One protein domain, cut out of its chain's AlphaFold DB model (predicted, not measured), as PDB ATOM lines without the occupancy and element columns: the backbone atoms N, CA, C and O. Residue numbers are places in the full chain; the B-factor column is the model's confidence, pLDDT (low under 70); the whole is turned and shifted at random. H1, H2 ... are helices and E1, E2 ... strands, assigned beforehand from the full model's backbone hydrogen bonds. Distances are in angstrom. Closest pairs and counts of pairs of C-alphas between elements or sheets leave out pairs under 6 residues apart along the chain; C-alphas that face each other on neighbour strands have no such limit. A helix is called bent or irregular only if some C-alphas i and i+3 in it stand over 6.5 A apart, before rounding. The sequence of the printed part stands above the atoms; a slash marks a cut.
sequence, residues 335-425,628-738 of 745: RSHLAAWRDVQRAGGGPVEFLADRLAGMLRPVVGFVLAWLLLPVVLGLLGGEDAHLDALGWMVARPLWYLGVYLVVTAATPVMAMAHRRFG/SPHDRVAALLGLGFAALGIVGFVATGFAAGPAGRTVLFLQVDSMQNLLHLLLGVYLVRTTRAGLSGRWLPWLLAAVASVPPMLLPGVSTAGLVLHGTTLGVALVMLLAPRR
ATOM      1  N   ARG A 335     103.922 113.410 163.452       89.75
ATOM      2  CA  ARG A 335     103.817 112.999 164.848       89.75
ATOM      3  C   ARG A 335     103.751 111.473 165.014       89.75
ATOM      4  O   ARG A 335     104.434 110.912 165.871       89.75
ATOM      5  N   SER A 336     102.947 110.797 164.189       87.19
ATOM      6  CA  SER A 336     102.783 109.338 164.241       87.19
ATOM      7  C   SER A 336     104.028 108.576 163.767       87.19
ATOM      8  O   SER A 336     104.400 107.564 164.364       87.19
ATOM      9  N   HIS A 337     104.705 109.075 162.732       92.00
ATOM     10  CA  HIS A 337     105.908 108.482 162.159       92.00
ATOM     11  C   HIS A 337     107.091 108.633 163.108       92.00
ATOM     12  O   HIS A 337     107.820 107.667 163.303       92.00
ATOM     13  N   LEU A 338     107.241 109.783 163.772       94.44
ATOM     14  CA  LEU A 338     108.271 109.970 164.791       94.44
ATOM     15  C   LEU A 338     108.061 109.046 165.996       94.44
ATOM     16  O   LEU A 338     109.022 108.462 166.496       94.44
ATOM     17  N   ALA A 339     106.816 108.880 166.455       90.19
ATOM     18  CA  ALA A 339     106.498 107.944 167.531       90.19
ATOM     19  C   ALA A 339     106.848 106.497 167.141       90.19
ATOM     20  O   ALA A 339     107.574 105.827 167.876       90.19
ATOM     21  N   ALA A 340     106.419 106.061 165.952       88.50
ATOM     22  CA  ALA A 340     106.720 104.733 165.424       88.50
ATOM     23  C   ALA A 340     108.226 104.521 165.180       88.50
ATOM     24  O   ALA A 340     108.751 103.449 165.465       88.50
ATOM     25  N   TRP A 341     108.946 105.541 164.710       93.25
ATOM     26  CA  TRP A 341     110.398 105.493 164.547       93.25
ATOM     27  C   TRP A 341     111.103 105.311 165.892       93.25
ATOM     28  O   TRP A 341     111.959 104.443 166.036       93.25
ATOM     29  N   ARG A 342     110.684 106.060 166.919       92.81
ATOM     30  CA  ARG A 342     111.192 105.905 168.289       92.81
ATOM     31  C   ARG A 342     110.869 104.531 168.876       92.81
ATOM     32  O   ARG A 342     111.679 104.018 169.642       92.81
ATOM     33  N   ASP A 343     109.714 103.943 168.555       88.31
ATOM     34  CA  ASP A 343     109.376 102.566 168.951       88.31
ATOM     35  C   ASP A 343     110.354 101.555 168.340       88.31
ATOM     36  O   ASP A 343     110.905 100.733 169.072       88.31
ATOM     37  N   VAL A 344     110.620 101.662 167.034       88.12
ATOM     38  CA  VAL A 344     111.585 100.807 166.323       88.12
ATOM     39  C   VAL A 344     112.988 100.968 166.910       88.12
ATOM     40  O   VAL A 344     113.623  99.976 167.259       88.12
ATOM     41  N   GLN A 345     113.442 102.205 167.131       89.69
ATOM     42  CA  GLN A 345     114.742 102.470 167.753       89.69
ATOM     43  C   GLN A 345     114.846 101.889 169.169       89.69
ATOM     44  O   GLN A 345     115.852 101.270 169.508       89.69
ATOM     45  N   ARG A 346     113.801 102.034 169.998       88.75
ATOM     46  CA  ARG A 346     113.759 101.452 171.354       88.75
ATOM     47  C   ARG A 346     113.781  99.925 171.343       88.75
ATOM     48  O   ARG A 346     114.287  99.326 172.287       88.75
ATOM     49  N   ALA A 347     113.254  99.301 170.293       83.81
ATOM     50  CA  ALA A 347     113.334  97.860 170.084       83.81
ATOM     51  C   ALA A 347     114.697  97.395 169.521       83.81
ATOM     52  O   ALA A 347     114.933  96.190 169.422       83.81
ATOM     53  N   GLY A 348     115.603  98.326 169.189       84.38
ATOM     54  CA  GLY A 348     116.896  98.047 168.559       84.38
ATOM     55  C   GLY A 348     116.817  97.794 167.048       84.38
ATOM     56  O   GLY A 348     117.758  97.239 166.487       84.38
ATOM     57  N   GLY A 349     115.700  98.149 166.410       86.06
ATOM     58  CA  GLY A 349     115.502  98.056 164.965       86.06
ATOM     59  C   GLY A 349     116.070  99.256 164.203       86.06
ATOM     60  O   GLY A 349     116.492 100.254 164.796       86.06
ATOM     61  N   GLY A 350     116.059  99.168 162.872       90.44
ATOM     62  CA  GLY A 350     116.623 100.187 161.982       90.44
ATOM     63  C   GLY A 350     115.632 100.793 160.971       90.44
ATOM     64  O   GLY A 350     114.427 100.507 161.007       90.44
ATOM     65  N   PRO A 351     116.117 101.681 160.077       91.94
ATOM     66  CA  PRO A 351     115.308 102.371 159.067       91.94
ATOM     67  C   PRO A 351     114.510 101.440 158.151       91.94
ATOM     68  O   PRO A 351     113.375 101.760 157.794       91.94
ATOM     69  N   VAL A 352     115.077 100.293 157.775       91.62
ATOM     70  CA  VAL A 352     114.449  99.328 156.870       91.62
ATOM     71  C   VAL A 352     113.267  98.644 157.542       91.62
ATOM     72  O   VAL A 352     112.214  98.499 156.920       91.62
ATOM     73  N   GLU A 353     113.406  98.270 158.814       88.94
ATOM     74  CA  GLU A 353     112.312  97.681 159.591       88.94
ATOM     75  C   GLU A 353     111.143  98.666 159.721       88.94
ATOM     76  O   GLU A 353     110.000  98.322 159.408       88.94
ATOM     77  N   PHE A 354     111.442  99.921 160.077       90.94
ATOM     78  CA  PHE A 354     110.450 100.995 160.125       90.94
ATOM     79  C   PHE A 354     109.726 101.160 158.783       90.94
ATOM     80  O   PHE A 354     108.491 101.163 158.725       90.94
ATOM     81  N   LEU A 355     110.497 101.272 157.701       92.25
ATOM     82  CA  LEU A 355     109.983 101.518 156.362       92.25
ATOM     83  C   LEU A 355     109.097 100.362 155.882       92.25
ATOM     84  O   LEU A 355     107.968 100.587 155.437       92.25
ATOM     85  N   ALA A 356     109.565  99.122 156.033       88.94
ATOM     86  CA  ALA A 356     108.847  97.928 155.608       88.94
ATOM     87  C   ALA A 356     107.519  97.750 156.362       88.94
ATOM     88  O   ALA A 356     106.501  97.400 155.755       88.94
ATOM     89  N   ASP A 357     107.489  98.039 157.666       84.81
ATOM     90  CA  ASP A 357     106.267  97.971 158.465       84.81
ATOM     91  C   ASP A 357     105.234  99.026 158.061       84.81
ATOM     92  O   ASP A 357     104.044  98.705 157.948       84.81
ATOM     93  N   ARG A 358     105.664 100.272 157.818       87.50
ATOM     94  CA  ARG A 358     104.764 101.357 157.396       87.50
ATOM     95  C   ARG A 358     104.228 101.127 155.983       87.50
ATOM     96  O   ARG A 358     103.011 101.060 155.803       87.50
ATOM     97  N   LEU A 359     105.109 100.906 155.002       89.19
ATOM     98  CA  LEU A 359     104.723 100.660 153.606       89.19
ATOM     99  C   LEU A 359     103.795  99.451 153.478       89.19
ATOM    100  O   LEU A 359     102.794  99.510 152.770       89.19
ATOM    101  N   ALA A 360     104.071  98.348 154.182       83.75
ATOM    102  CA  ALA A 360     103.245  97.148 154.071       83.75
ATOM    103  C   ALA A 360     101.805  97.358 154.559       83.75
ATOM    104  O   ALA A 360     100.912  96.655 154.082       83.75
ATOM    105  N   GLY A 361     101.584  98.255 155.525       78.31
ATOM    106  CA  GLY A 361     100.244  98.652 155.960       78.31
ATOM    107  C   GLY A 361      99.559  99.553 154.933       78.31
ATOM    108  O   GLY A 361      98.396  99.332 154.611       78.31
ATOM    109  N   MET A 362     100.303 100.506 154.371       85.38
ATOM    110  CA  MET A 362      99.788 101.504 153.433       85.38
ATOM    111  C   MET A 362      99.481 100.951 152.043       85.38
ATOM    112  O   MET A 362      98.443 101.269 151.482       85.38
ATOM    113  N   LEU A 363     100.343 100.103 151.482       88.50
ATOM    114  CA  LEU A 363     100.199  99.641 150.100       88.50
ATOM    115  C   LEU A 363      99.111  98.568 149.920       88.50
ATOM    116  O   LEU A 363      98.683  98.288 148.804       88.50
ATOM    117  N   ARG A 364      98.656  97.930 151.005       84.19
ATOM    118  CA  ARG A 364      97.559  96.945 150.958       84.19
ATOM    119  C   ARG A 364      96.246  97.551 150.449       84.19
ATOM    120  O   ARG A 364      95.732  97.018 149.465       84.19
ATOM    121  N   PRO A 365      95.704  98.618 151.066       84.12
ATOM    122  CA  PRO A 365      94.485  99.245 150.571       84.12
ATOM    123  C   PRO A 365      94.667  99.851 149.178       84.12
ATOM    124  O   PRO A 365      93.731  99.786 148.392       84.12
ATOM    125  N   VAL A 366      95.869 100.330 148.827       89.19
ATOM    126  CA  VAL A 366      96.187 100.829 147.471       89.19
ATOM    127  C   VAL A 366      95.973  99.763 146.422       89.19
ATOM    128  O   VAL A 366      95.294  99.992 145.437       89.19
ATOM    129  N   VAL A 367      96.518  98.573 146.647       88.19
ATOM    130  CA  VAL A 367      96.324  97.450 145.734       88.19
ATOM    131  C   VAL A 367      94.850  97.108 145.602       88.19
ATOM    132  O   VAL A 367      94.390  96.878 144.492       88.19
ATOM    133  N   GLY A 368      94.127  97.021 146.723       84.56
ATOM    134  CA  GLY A 368      92.700  96.702 146.694       84.56
ATOM    135  C   GLY A 368      91.912  97.733 145.890       84.56
ATOM    136  O   GLY A 368      91.066  97.359 145.088       84.56
ATOM    137  N   PHE A 369      92.249  99.008 146.065       85.62
ATOM    138  CA  PHE A 369      91.682 100.122 145.321       85.62
ATOM    139  C   PHE A 369      92.013 100.052 143.825       85.62
ATOM    140  O   PHE A 369      91.098 100.037 143.015       85.62
ATOM    141  N   VAL A 370      93.292  99.923 143.461       88.56
ATOM    142  CA  VAL A 370      93.749  99.826 142.063       88.56
ATOM    143  C   VAL A 370      93.098  98.640 141.356       88.56
ATOM    144  O   VAL A 370      92.576  98.795 140.264       88.56
ATOM    145  N   LEU A 371      93.072  97.457 141.980       84.88
ATOM    146  CA  LEU A 371      92.442  96.281 141.373       84.88
ATOM    147  C   LEU A 371      90.933  96.466 141.194       84.88
ATOM    148  O   LEU A 371      90.397  96.065 140.167       84.88
ATOM    149  N   ALA A 372      90.249  97.072 142.167       82.12
ATOM    150  CA  ALA A 372      88.825  97.359 142.038       82.12
ATOM    151  C   ALA A 372      88.544  98.350 140.902       82.12
ATOM    152  O   ALA A 372      87.607  98.142 140.143       82.12
ATOM    153  N   TRP A 373      89.377  99.381 140.759       81.88
ATOM    154  CA  TRP A 373      89.220 100.428 139.749       81.88
ATOM    155  C   TRP A 373      89.724 100.065 138.360       81.88
ATOM    156  O   TRP A 373      89.289 100.672 137.390       81.88
ATOM    157  N   LEU A 374      90.568  99.044 138.246       82.38
ATOM    158  CA  LEU A 374      90.804  98.373 136.976       82.38
ATOM    159  C   LEU A 374      89.547  97.584 136.566       82.38
ATOM    160  O   LEU A 374      89.081  97.706 135.441       82.38
ATOM    161  N   LEU A 375      88.961  96.805 137.483       80.19
ATOM    162  CA  LEU A 375      87.834  95.914 137.170       80.19
ATOM    163  C   LEU A 375      86.505  96.645 136.942       80.19
ATOM    164  O   LEU A 375      85.697  96.200 136.130       80.19
ATOM    165  N   LEU A 376      86.254  97.734 137.665       77.81
ATOM    166  CA  LEU A 376      84.957  98.409 137.663       77.81
ATOM    167  C   LEU A 376      84.560  98.967 136.280       77.81
ATOM    168  O   LEU A 376      83.453  98.649 135.851       77.81
ATOM    169  N   PRO A 377      85.417  99.706 135.542       75.62
ATOM    170  CA  PRO A 377      85.097 100.171 134.190       75.62
ATOM    171  C   PRO A 377      84.751  99.035 133.226       75.62
ATOM    172  O   PRO A 377      83.825  99.165 132.439       75.62
ATOM    173  N   VAL A 378      85.435  97.890 133.322       76.69
ATOM    174  CA  VAL A 378      85.123  96.715 132.493       76.69
ATOM    175  C   VAL A 378      83.716  96.204 132.787       76.69
ATOM    176  O   VAL A 378      82.948  95.954 131.863       76.69
ATOM    177  N   VAL A 379      83.363  96.072 134.068       78.81
ATOM    178  CA  VAL A 379      82.024  95.621 134.472       78.81
ATOM    179  C   VAL A 379      80.954  96.612 134.015       78.81
ATOM    180  O   VAL A 379      79.936  96.188 133.487       78.81
ATOM    181  N   LEU A 380      81.183  97.918 134.172       76.88
ATOM    182  CA  LEU A 380      80.231  98.945 133.745       76.88
ATOM    183  C   LEU A 380      80.091  99.008 132.219       76.88
ATOM    184  O   LEU A 380      78.973  99.114 131.726       76.88
ATOM    185  N   GLY A 381      81.183  98.862 131.468       76.25
ATOM    186  CA  GLY A 381      81.142  98.788 130.006       76.25
ATOM    187  C   GLY A 381      80.371  97.562 129.505       76.25
ATOM    188  O   GLY A 381      79.600  97.662 128.556       76.25
ATOM    189  N   LEU A 382      80.494  96.413 130.183       80.44
ATOM    190  CA  LEU A 382      79.677  95.223 129.896       80.44
ATOM    191  C   LEU A 382      78.183  95.424 130.200       80.44
ATOM    192  O   LEU A 382      77.351  94.711 129.648       80.44
ATOM    193  N   LEU A 383      77.841  96.385 131.062       79.75
ATOM    194  CA  LEU A 383      76.466  96.774 131.381       79.75
ATOM    195  C   LEU A 383      75.952  97.928 130.498       79.75
ATOM    196  O   LEU A 383      74.863  98.435 130.753       79.75
ATOM    197  N   GLY A 384      76.708  98.335 129.470       77.06
ATOM    198  CA  GLY A 384      76.317  99.386 128.524       77.06
ATOM    199  C   GLY A 384      76.840 100.789 128.852       77.06
ATOM    200  O   GLY A 384      76.362 101.756 128.270       77.06
ATOM    201  N   GLY A 385      77.799 100.926 129.774       75.50
ATOM    202  CA  GLY A 385      78.450 102.207 130.052       75.50
ATOM    203  C   GLY A 385      79.312 102.700 128.882       75.50
ATOM    204  O   GLY A 385      80.046 101.921 128.275       75.50
ATOM    205  N   GLU A 386      79.256 104.002 128.601       77.19
ATOM    206  CA  GLU A 386      80.034 104.647 127.537       77.19
ATOM    207  C   GLU A 386      81.534 104.706 127.886       77.19
ATOM    208  O   GLU A 386      81.927 105.207 128.943       77.19
ATOM    209  N   ASP A 387      82.395 104.219 126.986       75.12
ATOM    210  CA  ASP A 387      83.838 104.091 127.228       75.12
ATOM    211  C   ASP A 387      84.525 105.442 127.517       75.12
ATOM    212  O   ASP A 387      85.368 105.517 128.412       75.12
ATOM    213  N   ALA A 388      84.142 106.517 126.816       73.06
ATOM    214  CA  ALA A 388      84.717 107.852 127.013       73.06
ATOM    215  C   ALA A 388      84.440 108.391 128.425       73.06
ATOM    216  O   ALA A 388      85.330 108.923 129.097       73.06
ATOM    217  N   HIS A 389      83.215 108.191 128.907       73.06
ATOM    218  CA  HIS A 389      82.822 108.560 130.259       73.06
ATOM    219  C   HIS A 389      83.572 107.727 131.311       73.06
ATOM    220  O   HIS A 389      84.113 108.268 132.276       73.06
ATOM    221  N   LEU A 390      83.662 106.409 131.113       76.44
ATOM    222  CA  LEU A 390      84.375 105.508 132.022       76.44
ATOM    223  C   LEU A 390      85.877 105.827 132.112       76.44
ATOM    224  O   LEU A 390      86.462 105.729 133.196       76.44
ATOM    225  N   ASP A 391      86.496 106.257 131.012       74.50
ATOM    226  CA  ASP A 391      87.892 106.699 130.989       74.50
ATOM    227  C   ASP A 391      88.096 107.991 131.777       74.50
ATOM    228  O   ASP A 391      89.024 108.090 132.591       74.50
ATOM    229  N   ALA A 392      87.202 108.964 131.581       72.69
ATOM    230  CA  ALA A 392      87.208 110.213 132.326       72.69
ATOM    231  C   ALA A 392      87.070 109.944 133.834       72.69
ATOM    232  O   ALA A 392      87.896 110.416 134.620       72.69
ATOM    233  N   LEU A 393      86.110 109.101 134.232       72.69
ATOM    234  CA  LEU A 393      85.934 108.654 135.617       72.69
ATOM    235  C   LEU A 393      87.190 107.982 136.175       72.69
ATOM    236  O   LEU A 393      87.659 108.328 137.262       72.69
ATOM    237  N   GLY A 394      87.763 107.030 135.433       76.06
ATOM    238  CA  GLY A 394      88.970 106.318 135.840       76.06
ATOM    239  C   GLY A 394      90.144 107.269 136.069       76.06
ATOM    240  O   GLY A 394      90.874 107.145 137.055       76.06
ATOM    241  N   TRP A 395      90.318 108.265 135.203       75.12
ATOM    242  CA  TRP A 395      91.359 109.271 135.379       75.12
ATOM    243  C   TRP A 395      91.096 110.197 136.577       75.12
ATOM    244  O   TRP A 395      92.005 110.454 137.372       75.12
ATOM    245  N   MET A 396      89.851 110.641 136.774       72.00
ATOM    246  CA  MET A 396      89.461 111.465 137.926       72.00
ATOM    247  C   MET A 396      89.738 110.761 139.255       72.00
ATOM    248  O   MET A 396      90.270 111.368 140.186       72.00
ATOM    249  N   VAL A 397      89.430 109.470 139.337       75.75
ATOM    250  CA  VAL A 397      89.620 108.667 140.547       75.75
ATOM    251  C   VAL A 397      91.096 108.363 140.811       75.75
ATOM    252  O   VAL A 397      91.497 108.193 141.966       75.75
ATOM    253  N   ALA A 398      91.922 108.314 139.768       80.00
ATOM    254  CA  ALA A 398      93.355 108.097 139.908       80.00
ATOM    255  C   ALA A 398      94.102 109.345 140.398       80.00
ATOM    256  O   ALA A 398      95.085 109.204 141.123       80.00
ATOM    257  N   ARG A 399      93.632 110.560 140.065       75.69
ATOM    258  CA  ARG A 399      94.293 111.829 140.435       75.69
ATOM    259  C   ARG A 399      94.756 111.867 141.898       75.69
ATOM    260  O   ARG A 399      95.943 112.083 142.119       75.69
ATOM    261  N   PRO A 400      93.917 111.592 142.911       74.38
ATOM    262  CA  PRO A 400      94.306 111.718 144.316       74.38
ATOM    263  C   PRO A 400      95.428 110.762 144.753       74.38
ATOM    264  O   PRO A 400      96.078 110.987 145.772       74.38
ATOM    265  N   LEU A 401      95.743 109.725 143.973       82.88
ATOM    266  CA  LEU A 401      96.882 108.850 144.255       82.88
ATOM    267  C   LEU A 401      98.224 109.604 144.312       82.88
ATOM    268  O   LEU A 401      99.145 109.121 144.974       82.88
ATOM    269  N   TRP A 402      98.330 110.801 143.715       82.94
ATOM    270  CA  TRP A 402      99.552 111.616 143.749       82.94
ATOM    271  C   TRP A 402      99.993 111.892 145.184       82.94
ATOM    272  O   TRP A 402     101.163 111.711 145.528       82.94
ATOM    273  N   TYR A 403      99.036 112.240 146.049       81.88
ATOM    274  CA  TYR A 403      99.300 112.544 147.447       81.88
ATOM    275  C   TYR A 403      99.878 111.323 148.151       81.88
ATOM    276  O   TYR A 403     100.802 111.440 148.955       81.88
ATOM    277  N   LEU A 404      99.377 110.132 147.822       86.25
ATOM    278  CA  LEU A 404      99.878 108.911 148.416       86.25
ATOM    279  C   LEU A 404     101.311 108.611 147.975       86.25
ATOM    280  O   LEU A 404     102.118 108.239 148.823       86.25
ATOM    281  N   GLY A 405     101.643 108.829 146.700       87.19
ATOM    282  CA  GLY A 405     103.017 108.727 146.201       87.19
ATOM    283  C   GLY A 405     103.978 109.614 146.998       87.19
ATOM    284  O   GLY A 405     104.990 109.140 147.514       87.19
ATOM    285  N   VAL A 406     103.607 110.877 147.209       87.25
ATOM    286  CA  VAL A 406     104.385 111.845 148.005       87.25
ATOM    287  C   VAL A 406     104.466 111.426 149.470       87.25
ATOM    288  O   VAL A 406     105.534 111.458 150.083       87.25
ATOM    289  N   TYR A 407     103.351 110.978 150.044       88.62
ATOM    290  CA  TYR A 407     103.298 110.530 151.429       88.62
ATOM    291  C   TYR A 407     104.200 109.312 151.669       88.62
ATOM    292  O   TYR A 407     104.798 109.206 152.741       88.62
ATOM    293  N   LEU A 408     104.365 108.411 150.690       92.00
ATOM    294  CA  LEU A 408     105.336 107.316 150.780       92.00
ATOM    295  C   LEU A 408     106.775 107.835 150.873       92.00
ATOM    296  O   LEU A 408     107.529 107.361 151.725       92.00
ATOM    297  N   VAL A 409     107.136 108.830 150.059       92.00
ATOM    298  CA  VAL A 409     108.466 109.462 150.087       92.00
ATOM    299  C   VAL A 409     108.711 110.153 151.431       92.00
ATOM    300  O   VAL A 409     109.728 109.906 152.076       92.00
ATOM    301  N   VAL A 410     107.747 110.938 151.921       94.62
ATOM    302  CA  VAL A 410     107.826 111.596 153.239       94.62
ATOM    303  C   VAL A 410     107.917 110.569 154.375       94.62
ATOM    304  O   VAL A 410     108.693 110.731 155.317       94.62
ATOM    305  N   THR A 411     107.179 109.459 154.278       94.19
ATOM    306  CA  THR A 411     107.282 108.346 155.233       94.19
ATOM    307  C   THR A 411     108.695 107.771 155.234       94.19
ATOM    308  O   THR A 411     109.286 107.630 156.303       94.19
ATOM    309  N   ALA A 412     109.265 107.503 154.060       95.06
ATOM    310  CA  ALA A 412     110.615 106.972 153.918       95.06
ATOM    311  C   ALA A 412     111.708 107.926 154.413       95.06
ATOM    312  O   ALA A 412     112.695 107.471 154.985       95.06
ATOM    313  N   ALA A 413     111.507 109.237 154.276       96.62
ATOM    314  CA  ALA A 413     112.429 110.253 154.769       96.62
ATOM    315  C   ALA A 413     112.446 110.374 156.308       96.62
ATOM    316  O   ALA A 413     113.376 110.964 156.859       96.62
ATOM    317  N   THR A 414     111.461 109.799 157.016       96.94
ATOM    318  CA  THR A 414     111.293 109.932 158.479       96.94
ATOM    319  C   THR A 414     112.580 109.685 159.280       96.94
ATOM    320  O   THR A 414     112.874 110.517 160.133       96.94
ATOM    321  N   PRO A 415     113.374 108.614 159.064       95.94
ATOM    322  CA  PRO A 415     114.574 108.367 159.870       95.94
ATOM    323  C   PRO A 415     115.624 109.479 159.741       95.94
ATOM    324  O   PRO A 415     116.167 109.941 160.746       95.94
ATOM    325  N   VAL A 416     115.864 109.954 158.513       97.00
ATOM    326  CA  VAL A 416     116.812 111.044 158.217       97.00
ATOM    327  C   VAL A 416     116.294 112.362 158.786       97.00
ATOM    328  O   VAL A 416     117.014 113.082 159.475       97.00
ATOM    329  N   MET A 417     115.011 112.636 158.571       98.00
ATOM    330  CA  MET A 417     114.321 113.805 159.102       98.00
ATOM    331  C   MET A 417     114.303 113.833 160.631       98.00
ATOM    332  O   MET A 417     114.453 114.899 161.220       98.00
ATOM    333  N   ALA A 418     114.173 112.680 161.287       97.50
ATOM    334  CA  ALA A 418     114.204 112.567 162.741       97.50
ATOM    335  C   ALA A 418     115.615 112.795 163.294       97.50
ATOM    336  O   ALA A 418     115.766 113.387 164.361       97.50
ATOM    337  N   MET A 419     116.650 112.358 162.572       96.75
ATOM    338  CA  MET A 419     118.039 112.670 162.908       96.75
ATOM    339  C   MET A 419     118.313 114.176 162.798       96.75
ATOM    340  O   MET A 419     118.834 114.763 163.746       96.75
ATOM    341  N   ALA A 420     117.912 114.806 161.690       97.56
ATOM    342  CA  ALA A 420     118.048 116.249 161.496       97.56
ATOM    343  C   ALA A 420     117.285 117.035 162.574       97.56
ATOM    344  O   ALA A 420     117.847 117.922 163.212       97.56
ATOM    345  N   HIS A 421     116.038 116.646 162.852       97.50
ATOM    346  CA  HIS A 421     115.190 117.267 163.873       97.50
ATOM    347  C   HIS A 421     115.792 117.182 165.275       97.50
ATOM    348  O   HIS A 421     115.790 118.164 166.011       97.50
ATOM    349  N   ARG A 422     116.374 116.036 165.649       96.06
ATOM    350  CA  ARG A 422     117.053 115.887 166.946       96.06
ATOM    351  C   ARG A 422     118.262 116.807 167.100       96.06
ATOM    352  O   ARG A 422     118.559 117.196 168.223       96.06
ATOM    353  N   ARG A 423     118.971 117.101 166.007       96.69
ATOM    354  CA  ARG A 423     120.189 117.921 166.023       96.69
ATOM    355  C   ARG A 423     119.896 119.416 165.917       96.69
ATOM    356  O   ARG A 423     120.576 120.201 166.563       96.69
ATOM    357  N   PHE A 424     118.908 119.797 165.109       97.31
ATOM    358  CA  PHE A 424     118.692 121.188 164.698       97.31
ATOM    359  C   PHE A 424     117.316 121.757 165.083       97.31
ATOM    360  O   PHE A 424     117.103 122.963 164.973       97.31
ATOM    361  N   GLY A 425     116.371 120.927 165.542       95.06
ATOM    362  CA  GLY A 425     115.044 121.358 165.989       95.06
ATOM    363  C   GLY A 425     114.331 122.255 164.972       95.06
ATOM    364  O   GLY A 425     114.110 121.861 163.829       95.06
ATOM    365  N   SER A 628     120.239  93.347 156.760       87.69
ATOM    366  CA  SER A 628     121.166  92.871 155.735       87.69
ATOM    367  C   SER A 628     121.238  93.843 154.544       87.69
ATOM    368  O   SER A 628     120.307  94.626 154.321       87.69
ATOM    369  N   PRO A 629     122.302  93.793 153.719       90.50
ATOM    370  CA  PRO A 629     122.340  94.518 152.447       90.50
ATOM    371  C   PRO A 629     121.139  94.185 151.547       90.50
ATOM    372  O   PRO A 629     120.550  95.088 150.954       90.50
ATOM    373  N   HIS A 630     120.713  92.915 151.524       91.75
ATOM    374  CA  HIS A 630     119.516  92.466 150.808       91.75
ATOM    375  C   HIS A 630     118.246  93.180 151.285       91.75
ATOM    376  O   HIS A 630     117.422  93.559 150.456       91.75
ATOM    377  N   ASP A 631     118.091  93.405 152.594       91.31
ATOM    378  CA  ASP A 631     116.946  94.145 153.144       91.31
ATOM    379  C   ASP A 631     116.937  95.601 152.673       91.31
ATOM    380  O   ASP A 631     115.890  96.118 152.287       91.31
ATOM    381  N   ARG A 632     118.101  96.262 152.660       93.06
ATOM    382  CA  ARG A 632     118.226  97.663 152.225       93.06
ATOM    383  C   ARG A 632     117.878  97.825 150.754       93.06
ATOM    384  O   ARG A 632     117.060  98.674 150.413       93.06
ATOM    385  N   VAL A 633     118.457  96.985 149.896       95.12
ATOM    386  CA  VAL A 633     118.195  97.020 148.453       95.12
ATOM    387  C   VAL A 633     116.725  96.700 148.170       95.12
ATOM    388  O   VAL A 633     116.076  97.428 147.422       95.12
ATOM    389  N   ALA A 634     116.159  95.675 148.816       94.56
ATOM    390  CA  ALA A 634     114.755  95.313 148.627       94.56
ATOM    391  C   ALA A 634     113.796  96.401 149.135       94.56
ATOM    392  O   ALA A 634     112.772  96.650 148.504       94.56
ATOM    393  N   ALA A 635     114.116  97.086 150.236       93.38
ATOM    394  CA  ALA A 635     113.314  98.200 150.734       93.38
ATOM    395  C   ALA A 635     113.362  99.422 149.808       93.38
ATOM    396  O   ALA A 635     112.319 100.020 149.554       93.38
ATOM    397  N   LEU A 636     114.546  99.770 149.289       94.69
ATOM    398  CA  LEU A 636     114.733 100.895 148.369       94.69
ATOM    399  C   LEU A 636     114.022 100.652 147.034       94.69
ATOM    400  O   LEU A 636     113.208 101.476 146.623       94.69
ATOM    401  N   LEU A 637     114.256  99.497 146.404       95.88
ATOM    402  CA  LEU A 637     113.541  99.106 145.186       95.88
ATOM    403  C   LEU A 637     112.036  98.976 145.451       95.88
ATOM    404  O   LEU A 637     111.219  99.427 144.655       95.88
ATOM    405  N   GLY A 638     111.663  98.409 146.601       95.19
ATOM    406  CA  GLY A 638     110.277  98.260 147.024       95.19
ATOM    407  C   GLY A 638     109.531  99.593 147.120       95.19
ATOM    408  O   GLY A 638     108.414  99.713 146.620       95.19
ATOM    409  N   LEU A 639     110.160 100.598 147.732       95.00
ATOM    410  CA  LEU A 639     109.650 101.964 147.804       95.00
ATOM    411  C   LEU A 639     109.587 102.613 146.416       95.00
ATOM    412  O   LEU A 639     108.544 103.160 146.067       95.00
ATOM    413  N   GLY A 640     110.672 102.529 145.640       94.12
ATOM    414  CA  GLY A 640     110.778 103.143 144.316       94.12
ATOM    415  C   GLY A 640     109.707 102.637 143.355       94.12
ATOM    416  O   GLY A 640     108.938 103.433 142.827       94.12
ATOM    417  N   PHE A 641     109.571 101.318 143.205       95.56
ATOM    418  CA  PHE A 641     108.553 100.722 142.336       95.56
ATOM    419  C   PHE A 641     107.124 100.934 142.844       95.56
ATOM    420  O   PHE A 641     106.212 101.123 142.041       95.56
ATOM    421  N   ALA A 642     106.903 100.949 144.162       95.38
ATOM    422  CA  ALA A 642     105.583 101.262 144.704       95.38
ATOM    423  C   ALA A 642     105.182 102.718 144.422       95.38
ATOM    424  O   ALA A 642     104.047 102.964 144.022       95.38
ATOM    425  N   ALA A 643     106.103 103.669 144.604       92.38
ATOM    426  CA  ALA A 643     105.873 105.073 144.279       92.38
ATOM    427  C   ALA A 643     105.682 105.270 142.769       92.38
ATOM    428  O   ALA A 643     104.725 105.930 142.373       92.38
ATOM    429  N   LEU A 644     106.524 104.638 141.941       91.44
ATOM    430  CA  LEU A 644     106.427 104.694 140.485       91.44
ATOM    431  C   LEU A 644     105.087 104.156 139.986       91.44
ATOM    432  O   LEU A 644     104.423 104.843 139.225       91.44
ATOM    433  N   GLY A 645     104.635 102.995 140.470       92.62
ATOM    434  CA  GLY A 645     103.334 102.448 140.077       92.62
ATOM    435  C   GLY A 645     102.163 103.346 140.487       92.62
ATOM    436  O   GLY A 645     101.239 103.549 139.708       92.62
ATOM    437  N   ILE A 646     102.205 103.936 141.690       91.56
ATOM    438  CA  ILE A 646     101.163 104.861 142.170       91.56
ATOM    439  C   ILE A 646     101.123 106.138 141.326       91.56
ATOM    440  O   ILE A 646     100.051 106.526 140.872       91.56
ATOM    441  N   VAL A 647     102.272 106.784 141.107       86.88
ATOM    442  CA  VAL A 647     102.373 108.008 140.292       86.88
ATOM    443  C   VAL A 647     102.068 107.712 138.824       86.88
ATOM    444  O   VAL A 647     101.433 108.519 138.153       86.88
ATOM    445  N   GLY A 648     102.439 106.532 138.343       87.56
ATOM    446  CA  GLY A 648     102.082 106.041 137.024       87.56
ATOM    447  C   GLY A 648     100.571 106.037 136.810       87.56
ATOM    448  O   GLY A 648     100.103 106.642 135.851       87.56
ATOM    449  N   PHE A 649      99.795 105.477 137.748       87.31
ATOM    450  CA  PHE A 649      98.328 105.525 137.678       87.31
ATOM    451  C   PHE A 649      97.764 106.950 137.725       87.31
ATOM    452  O   PHE A 649      96.752 107.209 137.087       87.31
ATOM    453  N   VAL A 650      98.402 107.895 138.426       83.88
ATOM    454  CA  VAL A 650      97.993 109.316 138.382       83.88
ATOM    455  C   VAL A 650      98.124 109.871 136.965       83.88
ATOM    456  O   VAL A 650      97.258 110.613 136.505       83.88
ATOM    457  N   ALA A 651      99.213 109.522 136.278       80.00
ATOM    458  CA  ALA A 651      99.469 109.987 134.928       80.00
ATOM    459  C   ALA A 651      98.541 109.311 133.920       80.00
ATOM    460  O   ALA A 651      97.874 110.013 133.164       80.00
ATOM    461  N   THR A 652      98.458 107.980 133.925       77.44
ATOM    462  CA  THR A 652      97.705 107.205 132.927       77.44
ATOM    463  C   THR A 652      96.206 107.156 133.204       77.44
ATOM    464  O   THR A 652      95.426 106.984 132.278       77.44
ATOM    465  N   GLY A 653      95.781 107.332 134.456       79.62
ATOM    466  CA  GLY A 653      94.460 106.886 134.895       79.62
ATOM    467  C   GLY A 653      94.392 105.359 135.005       79.62
ATOM    468  O   GLY A 653      95.411 104.667 134.927       79.62
ATOM    469  N   PHE A 654      93.180 104.835 135.200       78.31
ATOM    470  CA  PHE A 654      92.917 103.388 135.185       78.31
ATOM    471  C   PHE A 654      92.541 102.853 133.802       78.31
ATOM    472  O   PHE A 654      92.750 101.669 133.542       78.31
ATOM    473  N   ALA A 655      92.037 103.716 132.920       65.62
ATOM    474  CA  ALA A 655      91.823 103.387 131.523       65.62
ATOM    475  C   ALA A 655      93.167 103.225 130.811       65.62
ATOM    476  O   ALA A 655      94.072 104.043 130.973       65.62
ATOM    477  N   ALA A 656      93.321 102.137 130.064       54.69
ATOM    478  CA  ALA A 656      94.478 101.957 129.210       54.69
ATOM    479  C   ALA A 656      94.271 102.795 127.935       54.69
ATOM    480  O   ALA A 656      93.234 102.742 127.287       54.69
ATOM    481  N   GLY A 657      95.247 103.629 127.601       48.97
ATOM    482  CA  GLY A 657      95.297 104.333 126.328       48.97
ATOM    483  C   GLY A 657      96.677 104.125 125.711       48.97
ATOM    484  O   GLY A 657      97.661 104.172 126.450       48.97
ATOM    485  N   PRO A 658      96.788 103.868 124.394       38.81
ATOM    486  CA  PRO A 658      98.055 103.575 123.723       38.81
ATOM    487  C   PRO A 658      98.975 104.798 123.602       38.81
ATOM    488  O   PRO A 658     100.150 104.649 123.280       38.81
ATOM    489  N   ALA A 659      98.491 106.005 123.911       48.88
ATOM    490  CA  ALA A 659      99.354 107.161 124.097       48.88
ATOM    491  C   ALA A 659     100.055 107.043 125.458       48.88
ATOM    492  O   ALA A 659      99.565 107.558 126.467       48.88
ATOM    493  N   GLY A 660     101.180 106.322 125.489       52.50
ATOM    494  CA  GLY A 660     102.050 106.231 126.658       52.50
ATOM    495  C   GLY A 660     102.272 107.623 127.242       52.50
ATOM    496  O   GLY A 660     102.833 108.505 126.589       52.50
ATOM    497  N   ARG A 661     101.784 107.848 128.464       64.50
ATOM    498  CA  ARG A 661     101.993 109.126 129.143       64.50
ATOM    499  C   ARG A 661     103.361 109.099 129.793       64.50
ATOM    500  O   ARG A 661     103.767 108.101 130.386       64.50
ATOM    501  N   THR A 662     104.082 110.203 129.671       63.84
ATOM    502  CA  THR A 662     105.420 110.322 130.238       63.84
ATOM    503  C   THR A 662     105.361 110.724 131.704       63.84
ATOM    504  O   THR A 662     104.856 111.792 132.046       63.84
ATOM    505  N   VAL A 663     105.936 109.896 132.573       64.69
ATOM    506  CA  VAL A 663     106.228 110.219 133.974       64.69
ATOM    507  C   VAL A 663     107.735 110.260 134.132       64.69
ATOM    508  O   VAL A 663     108.379 109.229 134.003       64.69
ATOM    509  N   LEU A 664     108.317 111.431 134.415       65.50
ATOM    510  CA  LEU A 664     109.775 111.569 134.582       65.50
ATOM    511  C   LEU A 664     110.557 110.937 133.408       65.50
ATOM    512  O   LEU A 664     111.478 110.152 133.620       65.50
ATOM    513  N   PHE A 665     110.147 111.235 132.168       72.06
ATOM    514  CA  PHE A 665     110.729 110.689 130.926       72.06
ATOM    515  C   PHE A 665     110.516 109.171 130.697       72.06
ATOM    516  O   PHE A 665     111.003 108.605 129.713       72.06
ATOM    517  N   LEU A 666     109.757 108.493 131.564       76.75
ATOM    518  CA  LEU A 666     109.320 107.106 131.391       76.75
ATOM    519  C   LEU A 666     107.980 107.086 130.665       76.75
ATOM    520  O   LEU A 666     107.013 107.649 131.174       76.75
ATOM    521  N   GLN A 667     107.901 106.426 129.511       80.00
ATOM    522  CA  GLN A 667     106.601 106.081 128.942       80.00
ATOM    523  C   GLN A 667     105.997 104.960 129.781       80.00
ATOM    524  O   GLN A 667     106.588 103.888 129.877       80.00
ATOM    525  N   VAL A 668     104.859 105.238 130.416       79.69
ATOM    526  CA  VAL A 668     104.164 104.277 131.272       79.69
ATOM    527  C   VAL A 668     102.746 104.021 130.781       79.69
ATOM    528  O   VAL A 668     102.074 104.910 130.257       79.69
ATOM    529  N   ASP A 669     102.288 102.793 131.008       81.19
ATOM    530  CA  ASP A 669     100.919 102.339 130.779       81.19
ATOM    531  C   ASP A 669     100.350 101.671 132.047       81.19
ATOM    532  O   ASP A 669     101.074 101.339 132.991       81.19
ATOM    533  N   SER A 670      99.033 101.461 132.086       82.00
ATOM    534  CA  SER A 670      98.339 100.897 133.251       82.00
ATOM    535  C   SER A 670      98.827  99.491 133.642       82.00
ATOM    536  O   SER A 670      98.795  99.144 134.829       82.00
ATOM    537  N   MET A 671      99.298  98.676 132.690       84.12
ATOM    538  CA  MET A 671      99.844  97.340 132.964       84.12
ATOM    539  C   MET A 671     101.218  97.450 133.627       84.12
ATOM    540  O   MET A 671     101.457  96.802 134.651       84.12
ATOM    541  N   GLN A 672     102.101  98.296 133.092       87.00
ATOM    542  CA  GLN A 672     103.400  98.591 133.694       87.00
ATOM    543  C   GLN A 672     103.234  99.153 135.108       87.00
ATOM    544  O   GLN A 672     103.865  98.658 136.040       87.00
ATOM    545  N   ASN A 673     102.307 100.094 135.296       90.44
ATOM    546  CA  ASN A 673     102.013 100.699 136.594       90.44
ATOM    547  C   ASN A 673     101.533  99.662 137.616       90.44
ATOM    548  O   ASN A 673     101.966  99.671 138.777       90.44
ATOM    549  N   LEU A 674     100.679  98.721 137.189       91.56
ATOM    550  CA  LEU A 674     100.275  97.592 138.022       91.56
ATOM    551  C   LEU A 674     101.486  96.727 138.381       91.56
ATOM    552  O   LEU A 674     101.678  96.408 139.553       91.56
ATOM    553  N   LEU A 675     102.317  96.367 137.404       91.62
ATOM    554  CA  LEU A 675     103.511  95.557 137.622       91.62
ATOM    555  C   LEU A 675     104.482  96.233 138.606       91.62
ATOM    556  O   LEU A 675     104.896  95.585 139.571       91.62
ATOM    557  N   HIS A 676     104.778  97.528 138.439       94.38
ATOM    558  CA  HIS A 676     105.620  98.306 139.356       94.38
ATOM    559  C   HIS A 676     105.027  98.312 140.770       94.38
ATOM    560  O   HIS A 676     105.707  97.953 141.733       94.38
ATOM    561  N   LEU A 677     103.730  98.604 140.916       95.12
ATOM    562  CA  LEU A 677     103.064  98.586 142.221       95.12
ATOM    563  C   LEU A 677     103.127  97.197 142.880       95.12
ATOM    564  O   LEU A 677     103.389  97.073 144.083       95.12
ATOM    565  N   LEU A 678     102.867  96.131 142.122       94.75
ATOM    566  CA  LEU A 678     102.883  94.764 142.637       94.75
ATOM    567  C   LEU A 678     104.291  94.326 143.051       94.75
ATOM    568  O   LEU A 678     104.428  93.743 144.134       94.75
ATOM    569  N   LEU A 679     105.306  94.644 142.243       95.31
ATOM    570  CA  LEU A 679     106.717  94.384 142.527       95.31
ATOM    571  C   LEU A 679     107.171  95.143 143.778       95.31
ATOM    572  O   LEU A 679     107.729  94.539 144.695       95.31
ATOM    573  N   GLY A 680     106.836  96.433 143.873       95.44
ATOM    574  CA  GLY A 680     107.145  97.265 145.031       95.44
ATOM    575  C   GLY A 680     106.578  96.687 146.330       95.44
ATOM    576  O   GLY A 680     107.290  96.458 147.310       95.44
ATOM    577  N   VAL A 681     105.292  96.322 146.318       93.12
ATOM    578  CA  VAL A 681     104.640  95.662 147.463       93.12
ATOM    579  C   VAL A 681     105.273  94.320 147.799       93.12
ATOM    580  O   VAL A 681     105.360  93.963 148.978       93.12
ATOM    581  N   TYR A 682     105.638  93.541 146.787       93.31
ATOM    582  CA  TYR A 682     106.248  92.238 146.985       93.31
ATOM    583  C   TYR A 682     107.591  92.376 147.714       93.31
ATOM    584  O   TYR A 682     107.748  91.767 148.774       93.31
ATOM    585  N   LEU A 683     108.475  93.263 147.249       93.69
ATOM    586  CA  LEU A 683     109.781  93.526 147.863       93.69
ATOM    587  C   LEU A 683     109.671  94.101 149.286       93.69
ATOM    588  O   LEU A 683     110.375  93.672 150.204       93.69
ATOM    589  N   VAL A 684     108.719  95.008 149.525       91.69
ATOM    590  CA  VAL A 684     108.423  95.518 150.876       91.69
ATOM    591  C   VAL A 684     107.989  94.384 151.809       91.69
ATOM    592  O   VAL A 684     108.431  94.300 152.955       91.69
ATOM    593  N   ARG A 685     107.124  93.477 151.338       88.38
ATOM    594  CA  ARG A 685     106.645  92.348 152.148       88.38
ATOM    595  C   ARG A 685     107.729  91.316 152.408       88.38
ATOM    596  O   ARG A 685     107.772  90.785 153.516       88.38
ATOM    597  N   THR A 686     108.580  91.012 151.429       87.75
ATOM    598  CA  THR A 686     109.703  90.085 151.625       87.75
ATOM    599  C   THR A 686     110.692  90.655 152.625       87.75
ATOM    600  O   THR A 686     111.138  89.917 153.497       87.75
ATOM    601  N   THR A 687     110.949  91.963 152.577       88.75
ATOM    602  CA  THR A 687     111.764  92.672 153.572       88.75
ATOM    603  C   THR A 687     111.132  92.586 154.960       88.75
ATOM    604  O   THR A 687     111.754  92.100 155.898       88.75
ATOM    605  N   ARG A 688     109.839  92.917 155.087       85.62
ATOM    606  CA  ARG A 688     109.100  92.820 156.358       85.62
ATOM    607  C   ARG A 688     109.076  91.401 156.937       85.62
ATOM    608  O   ARG A 688     109.104  91.207 158.148       85.62
ATOM    609  N   ALA A 689     109.002  90.385 156.082       82.31
ATOM    610  CA  ALA A 689     109.049  88.987 156.499       82.31
ATOM    611  C   ALA A 689     110.481  88.501 156.818       82.31
ATOM    612  O   ALA A 689     110.646  87.419 157.391       82.31
ATOM    613  N   GLY A 690     111.506  89.284 156.462       82.50
ATOM    614  CA  GLY A 690     112.920  88.912 156.498       82.50
ATOM    615  C   GLY A 690     113.239  87.728 155.588       82.50
ATOM    616  O   GLY A 690     113.915  86.782 155.986       82.50
ATOM    617  N   LEU A 691     112.668  87.756 154.384       86.12
ATOM    618  CA  LEU A 691     112.843  86.777 153.311       86.12
ATOM    619  C   LEU A 691     113.685  87.324 152.149       86.12
ATOM    620  O   LEU A 691     113.908  86.593 151.188       86.12
ATOM    621  N   SER A 692     114.148  88.573 152.233       87.00
ATOM    622  CA  SER A 692     115.007  89.248 151.245       87.00
ATOM    623  C   SER A 692     116.290  88.466 150.933       87.00
ATOM    624  O   SER A 692     116.736  88.465 149.797       87.00
ATOM    625  N   GLY A 693     116.855  87.728 151.893       85.31
ATOM    626  CA  GLY A 693     118.044  86.892 151.674       85.31
ATOM    627  C   GLY A 693     117.797  85.590 150.892       85.31
ATOM    628  O   GLY A 693     118.722  84.799 150.710       85.31
ATOM    629  N   ARG A 694     116.556  85.301 150.471       88.44
ATOM    630  CA  ARG A 694     116.237  84.134 149.627       88.44
ATOM    631  C   ARG A 694     116.431  84.473 148.150       88.44
ATOM    632  O   ARG A 694     116.417  85.633 147.772       88.44
ATOM    633  N   TRP A 695     116.561  83.452 147.303       89.12
ATOM    634  CA  TRP A 695     116.688  83.641 145.851       89.12
ATOM    635  C   TRP A 695     115.391  84.124 145.189       89.12
ATOM    636  O   TRP A 695     115.428  84.943 144.279       89.12
ATOM    637  N   LEU A 696     114.239  83.638 145.665       89.88
ATOM    638  CA  LEU A 696     112.947  83.861 145.012       89.88
ATOM    639  C   LEU A 696     112.575  85.350 144.839       89.88
ATOM    640  O   LEU A 696     112.114  85.690 143.750       89.88
ATOM    641  N   PRO A 697     112.785  86.247 145.830       91.50
ATOM    642  CA  PRO A 697     112.508  87.668 145.646       91.50
ATOM    643  C   PRO A 697     113.259  88.311 144.484       91.50
ATOM    644  O   PRO A 697     112.680  89.091 143.734       91.50
ATOM    645  N   TRP A 698     114.528  87.945 144.323       94.62
ATOM    646  CA  TRP A 698     115.394  88.496 143.292       94.62
ATOM    647  C   TRP A 698     115.131  87.871 141.929       94.62
ATOM    648  O   TRP A 698     115.101  88.596 140.944       94.62
ATOM    649  N   LEU A 699     114.825  86.570 141.866       93.44
ATOM    650  CA  LEU A 699     114.371  85.963 140.615       93.44
ATOM    651  C   LEU A 699     113.087  86.638 140.114       93.44
ATOM    652  O   LEU A 699     113.005  87.012 138.952       93.44
ATOM    653  N   LEU A 700     112.091  86.831 140.986       91.69
ATOM    654  CA  LEU A 700     110.846  87.486 140.586       91.69
ATOM    655  C   LEU A 700     111.055  88.956 140.209       91.69
ATOM    656  O   LEU A 700     110.402  89.419 139.283       91.69
ATOM    657  N   ALA A 701     111.964  89.679 140.869       94.06
ATOM    658  CA  ALA A 701     112.321  91.044 140.477       94.06
ATOM    659  C   ALA A 701     113.021  91.101 139.106       94.06
ATOM    660  O   ALA A 701     112.710  91.975 138.297       94.06
ATOM    661  N   ALA A 702     113.913  90.146 138.827       94.31
ATOM    662  CA  ALA A 702     114.570  90.000 137.533       94.31
ATOM    663  C   ALA A 702     113.545  89.724 136.424       94.31
ATOM    664  O   ALA A 702     113.458  90.484 135.465       94.31
ATOM    665  N   VAL A 703     112.697  88.703 136.599       92.62
ATOM    666  CA  VAL A 703     111.660  88.347 135.615       92.62
ATOM    667  C   VAL A 703     110.654  89.488 135.435       92.62
ATOM    668  O   VAL A 703     110.264  89.781 134.311       92.62
ATOM    669  N   ALA A 704     110.272  90.192 136.507       92.19
ATOM    670  CA  ALA A 704     109.366  91.337 136.414       92.19
ATOM    671  C   ALA A 704     109.949  92.533 135.649       92.19
ATOM    672  O   ALA A 704     109.188  93.364 135.166       92.19
ATOM    673  N   SER A 705     111.273  92.621 135.511       92.44
ATOM    674  CA  SER A 705     111.920  93.704 134.764       92.44
ATOM    675  C   SER A 705     111.930  93.466 133.249       92.44
ATOM    676  O   SER A 705     112.149  94.409 132.502       92.44
ATOM    677  N   VAL A 706     111.656  92.240 132.784       91.31
ATOM    678  CA  VAL A 706     111.727  91.876 131.357       91.31
ATOM    679  C   VAL A 706     110.551  92.419 130.529       91.31
ATOM    680  O   VAL A 706     110.823  93.054 129.513       91.31
ATOM    681  N   PRO A 707     109.263  92.241 130.908       87.69
ATOM    682  CA  PRO A 707     108.146  92.655 130.054       87.69
ATOM    683  C   PRO A 707     108.181  94.130 129.630       87.69
ATOM    684  O   PRO A 707     108.013  94.376 128.438       87.69
ATOM    685  N   PRO A 708     108.465  95.104 130.523       85.69
ATOM    686  CA  PRO A 708     108.544  96.513 130.128       85.69
ATOM    687  C   PRO A 708     109.628  96.818 129.083       85.69
ATOM    688  O   PRO A 708     109.496  97.783 128.341       85.69
ATOM    689  N   MET A 709     110.685  96.003 129.003       88.12
ATOM    690  CA  MET A 709     111.767  96.163 128.021       88.12
ATOM    691  C   MET A 709     111.431  95.556 126.650       88.12
ATOM    692  O   MET A 709     112.111  95.859 125.677       88.12
ATOM    693  N   LEU A 710     110.414  94.691 126.573       84.00
ATOM    694  CA  LEU A 710     109.981  94.026 125.337       84.00
ATOM    695  C   LEU A 710     108.834  94.761 124.628       84.00
ATOM    696  O   LEU A 710     108.425  94.352 123.542       84.00
ATOM    697  N   LEU A 711     108.274  95.800 125.251       77.94
ATOM    698  CA  LEU A 711     107.167  96.555 124.680       77.94
ATOM    699  C   LEU A 711     107.665  97.505 123.573       77.94
ATOM    700  O   LEU A 711     108.694  98.167 123.749       77.94
ATOM    701  N   PRO A 712     106.935  97.617 122.449       70.94
ATOM    702  CA  PRO A 712     107.194  98.644 121.446       70.94
ATOM    703  C   PRO A 712     107.134 100.038 122.086       70.94
ATOM    704  O   PRO A 712     106.223 100.317 122.862       70.94
ATOM    705  N   GLY A 713     108.090 100.914 121.766       72.00
ATOM    706  CA  GLY A 713     108.113 102.290 122.282       72.00
ATOM    707  C   GLY A 713     108.757 102.475 123.662       72.00
ATOM    708  O   GLY A 713     108.642 103.553 124.237       72.00
ATOM    709  N   VAL A 714     109.466 101.474 124.204       79.00
ATOM    710  CA  VAL A 714     110.209 101.640 125.467       79.00
ATOM    711  C   VAL A 714     111.153 102.851 125.407       79.00
ATOM    712  O   VAL A 714     111.987 102.974 124.509       79.00
ATOM    713  N   SER A 715     111.034 103.764 126.375       85.44
ATOM    714  CA  SER A 715     111.926 104.925 126.446       85.44
ATOM    715  C   SER A 715     113.317 104.527 126.949       85.44
ATOM    716  O   SER A 715     113.466 103.563 127.706       85.44
ATOM    717  N   THR A 716     114.348 105.306 126.606       88.00
ATOM    718  CA  THR A 716     115.720 105.099 127.111       88.00
ATOM    719  C   THR A 716     115.754 105.035 128.639       88.00
ATOM    720  O   THR A 716     116.415 104.175 129.216       88.00
ATOM    721  N   ALA A 717     114.980 105.897 129.307       87.12
ATOM    722  CA  ALA A 717     114.837 105.876 130.759       87.12
ATOM    723  C   ALA A 717     114.220 104.558 131.262       87.12
ATOM    724  O   ALA A 717     114.675 104.018 132.270       87.12
ATOM    725  N   GLY A 718     113.227 104.013 130.549       87.94
ATOM    726  CA  GLY A 718     112.610 102.725 130.873       87.94
ATOM    727  C   GLY A 718     113.603 101.571 130.754       87.94
ATOM    728  O   GLY A 718     113.706 100.748 131.666       87.94
ATOM    729  N   LEU A 719     114.403 101.561 129.684       91.00
ATOM    730  CA  LEU A 719     115.450 100.564 129.470       91.00
ATOM    731  C   LEU A 719     116.521 100.618 130.571       91.00
ATOM    732  O   LEU A 719     116.903  99.581 131.111       91.00
ATOM    733  N   VAL A 720     116.958 101.822 130.959       93.31
ATOM    734  CA  VAL A 720     117.923 102.021 132.051       93.31
ATOM    735  C   VAL A 720     117.338 101.571 133.389       93.31
ATOM    736  O   VAL A 720     117.990 100.825 134.117       93.31
ATOM    737  N   LEU A 721     116.105 101.961 133.721       93.50
ATOM    738  CA  LEU A 721     115.459 101.598 134.986       93.50
ATOM    739  C   LEU A 721     115.312 100.077 135.141       93.50
ATOM    740  O   LEU A 721     115.671  99.503 136.175       93.50
ATOM    741  N   HIS A 722     114.783  99.412 134.119       94.06
ATOM    742  CA  HIS A 722     114.537  97.975 134.160       94.06
ATOM    743  C   HIS A 722     115.823  97.157 133.997       94.06
ATOM    744  O   HIS A 722     116.013  96.186 134.731       94.06
ATOM    745  N   GLY A 723     116.758  97.597 133.149       95.88
ATOM    746  CA  GLY A 723     118.071  96.970 132.991       95.88
ATOM    747  C   GLY A 723     118.926  97.046 134.258       95.88
ATOM    748  O   GLY A 723     119.488  96.040 134.691       95.88
ATOM    749  N   THR A 724     118.968  98.205 134.922       95.62
ATOM    750  CA  THR A 724     119.671  98.353 136.210       95.62
ATOM    751  C   THR A 724     119.027  97.511 137.308       95.62
ATOM    752  O   THR A 724     119.735  96.839 138.057       95.62
ATOM    753  N   THR A 725     117.693  97.466 137.376       95.88
ATOM    754  CA  THR A 725     116.973  96.613 138.335       95.88
ATOM    755  C   THR A 725     117.267  95.133 138.103       95.88
ATOM    756  O   THR A 725     117.533  94.409 139.064       95.88
ATOM    757  N   LEU A 726     117.262  94.684 136.845       96.50
ATOM    758  CA  LEU A 726     117.621  93.320 136.464       96.50
ATOM    759  C   LEU A 726     119.052  92.990 136.908       96.50
ATOM    760  O   LEU A 726     119.262  91.982 137.580       96.50
ATOM    761  N   GLY A 727     120.017  93.867 136.613       96.56
ATOM    762  CA  GLY A 727     121.409  93.706 137.040       96.56
ATOM    763  C   GLY A 727     121.547  93.606 138.561       96.56
ATOM    764  O   GLY A 727     122.152  92.664 139.070       96.56
ATOM    765  N   VAL A 728     120.912  94.515 139.310       96.38
ATOM    766  CA  VAL A 728     120.899  94.481 140.782       96.38
ATOM    767  C   VAL A 728     120.269  93.189 141.302       96.38
ATOM    768  O   VAL A 728     120.807  92.573 142.221       96.38
ATOM    769  N   ALA A 729     119.156  92.745 140.717       95.31
ATOM    770  CA  ALA A 729     118.493  91.510 141.113       95.31
ATOM    771  C   ALA A 729     119.388  90.282 140.885       95.31
ATOM    772  O   ALA A 729     119.492  89.436 141.772       95.31
ATOM    773  N   LEU A 730     120.095  90.210 139.754       95.31
ATOM    774  CA  LEU A 730     121.058  89.142 139.473       95.31
ATOM    775  C   LEU A 730     122.247  89.170 140.445       95.31
ATOM    776  O   LEU A 730     122.619  88.129 140.985       95.31
ATOM    777  N   VAL A 731     122.789  90.351 140.758       95.56
ATOM    778  CA  VAL A 731     123.853  90.490 141.769       95.56
ATOM    779  C   VAL A 731     123.367  90.006 143.136       95.56
ATOM    780  O   VAL A 731     124.049  89.220 143.786       95.56
ATOM    781  N   MET A 732     122.173  90.412 143.576       93.88
ATOM    782  CA  MET A 732     121.617  89.993 144.870       93.88
ATOM    783  C   MET A 732     121.277  88.497 144.925       93.88
ATOM    784  O   MET A 732     121.354  87.895 146.001       93.88
ATOM    785  N   LEU A 733     120.924  87.900 143.782       92.06
ATOM    786  CA  LEU A 733     120.680  86.468 143.620       92.06
ATOM    787  C   LEU A 733     121.962  85.644 143.825       92.06
ATOM    788  O   LEU A 733     121.906  84.591 144.465       92.06
ATOM    789  N   LEU A 734     123.089  86.141 143.303       90.25
ATOM    790  CA  LEU A 734     124.407  85.502 143.351       90.25
ATOM    791  C   LEU A 734     125.207  85.849 144.618       90.25
ATOM    792  O   LEU A 734     126.088  85.089 145.019       90.25
ATOM    793  N   ALA A 735     124.903  86.977 145.267       89.06
ATOM    794  CA  ALA A 735     125.643  87.459 146.424       89.06
ATOM    795  C   ALA A 735     125.619  86.453 147.597       89.06
ATOM    796  O   ALA A 735     124.564  85.893 147.928       89.06
ATOM    797  N   PRO A 736     126.760  86.252 148.289       77.38
ATOM    798  CA  PRO A 736     126.863  85.291 149.376       77.38
ATOM    799  C   PRO A 736     125.891  85.635 150.506       77.38
ATOM    800  O   PRO A 736     125.875  86.738 151.063       77.38
ATOM    801  N   ARG A 737     125.067  84.651 150.872       72.44
ATOM    802  CA  ARG A 737     124.100  84.780 151.961       72.44
ATOM    803  C   ARG A 737     124.860  84.728 153.276       72.44
ATOM    804  O   ARG A 737     125.285  83.650 153.694       72.44
ATOM    805  N   ARG A 738     125.009  85.864 153.966       60.50
ATOM    806  CA  ARG A 738     125.457  85.837 155.364       60.50
ATOM    807  C   ARG A 738     124.419  85.044 156.158       60.50
ATOM    808  O   ARG A 738     123.307  85.522 156.380       60.50
TER     809      ARG A 738
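AT A GLANCE: This is residues 335 to 425 and 628 to 738 of the 745 residues of the protein "Phospholipase A2" of Streptoalloteichus hindustanus (UniProt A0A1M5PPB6). A bundle of long, mostly aligned helices, with H5 and H6 side by side in its middle, H2 with H3 and H4a packed along one side of them and the helical hairpin H7 and H8 along the other. H1 packs on the first part of H2 at one end, where residues 419 to 425 stick out, and the small hairpin E1 and E2 sits near residues 644 to 652 of H5 and the first residues of H8. The 202 printed residues hold eight named helices and two named strands, in the order H1 H2 H3 H4 H5 E1 E2 H6 H7 H8; the class is mostly helix and the sheet E1 - E2 is antiparallel. The whole is compact, with a radius of gyration of the C-alphas of 18.2 A and spans of 57 by 40 by 29 A.

IN THESE COORDINATES: H1, residues 335 to 346, begins at C-alpha 335 (103.817, 112.999, 164.848). H2, residues 351 to 382, is 46.6 A long with a kink of 34 degrees near residue 362, and is only just irregular: C-alphas 374 and 377 are 6.6 A apart. H3 is residues 387 to 398. H4, residues 401 to 424, was assigned as one helix by its hydrogen bonds but is bent, C-alphas 412 and 415 being 7.3 A apart; its arms H4a, 401 to 412, and H4b, 415 to 424, stand at a steep tilt of 62 degrees. H5, residues 629 to 652, is 33.9 A long. E1 is residues 661 to 663 and E2 666 to 668. H6, residues 670 to 689, is 28.2 A long. H7, residues 695 to 710, is only just irregular: C-alphas 704 and 707 are 6.6 A apart. H8, residues 716 to 734, is 26.9 A long and ends at C-alpha 734 (124.407, 85.502, 143.351).

HOW THE PARTS SIT: The hub H2 touches H6, with C-alphas 356 and 688 closest at 5.2 A. H5 and H6 touch at a shallow tilt of 28 degrees, opposite ways, C-alphas 638 and 680 closest at 3.8 A. H4a touches residues 639 to 650 of H5, C-alphas 405 and 643 closest at 5.0 A. The hairpin H7 and H8 has closest C-alphas 702 and 726, 4.6 A apart. H1 and H8 are apart. Between E1 and E2, N 663 and O 666 are within hydrogen-bond range at 2.9 A. Every O i to N i+4 pair is within range in H1, H3, H4a, H4b, H5, H6 and H8, against 23 of 28 in H2 and 8 of 12 in H7.

THE WHOLE: The farthest C-alphas, Gly 384 and Arg 423, are 60.6 A apart. Residues 426 to 627 are not printed; C-alphas 425 and 628 are 30.9 A apart across the cut. Of the links printed whole, none is long. Residues 655 to 664 and 738 have pLDDT under 70.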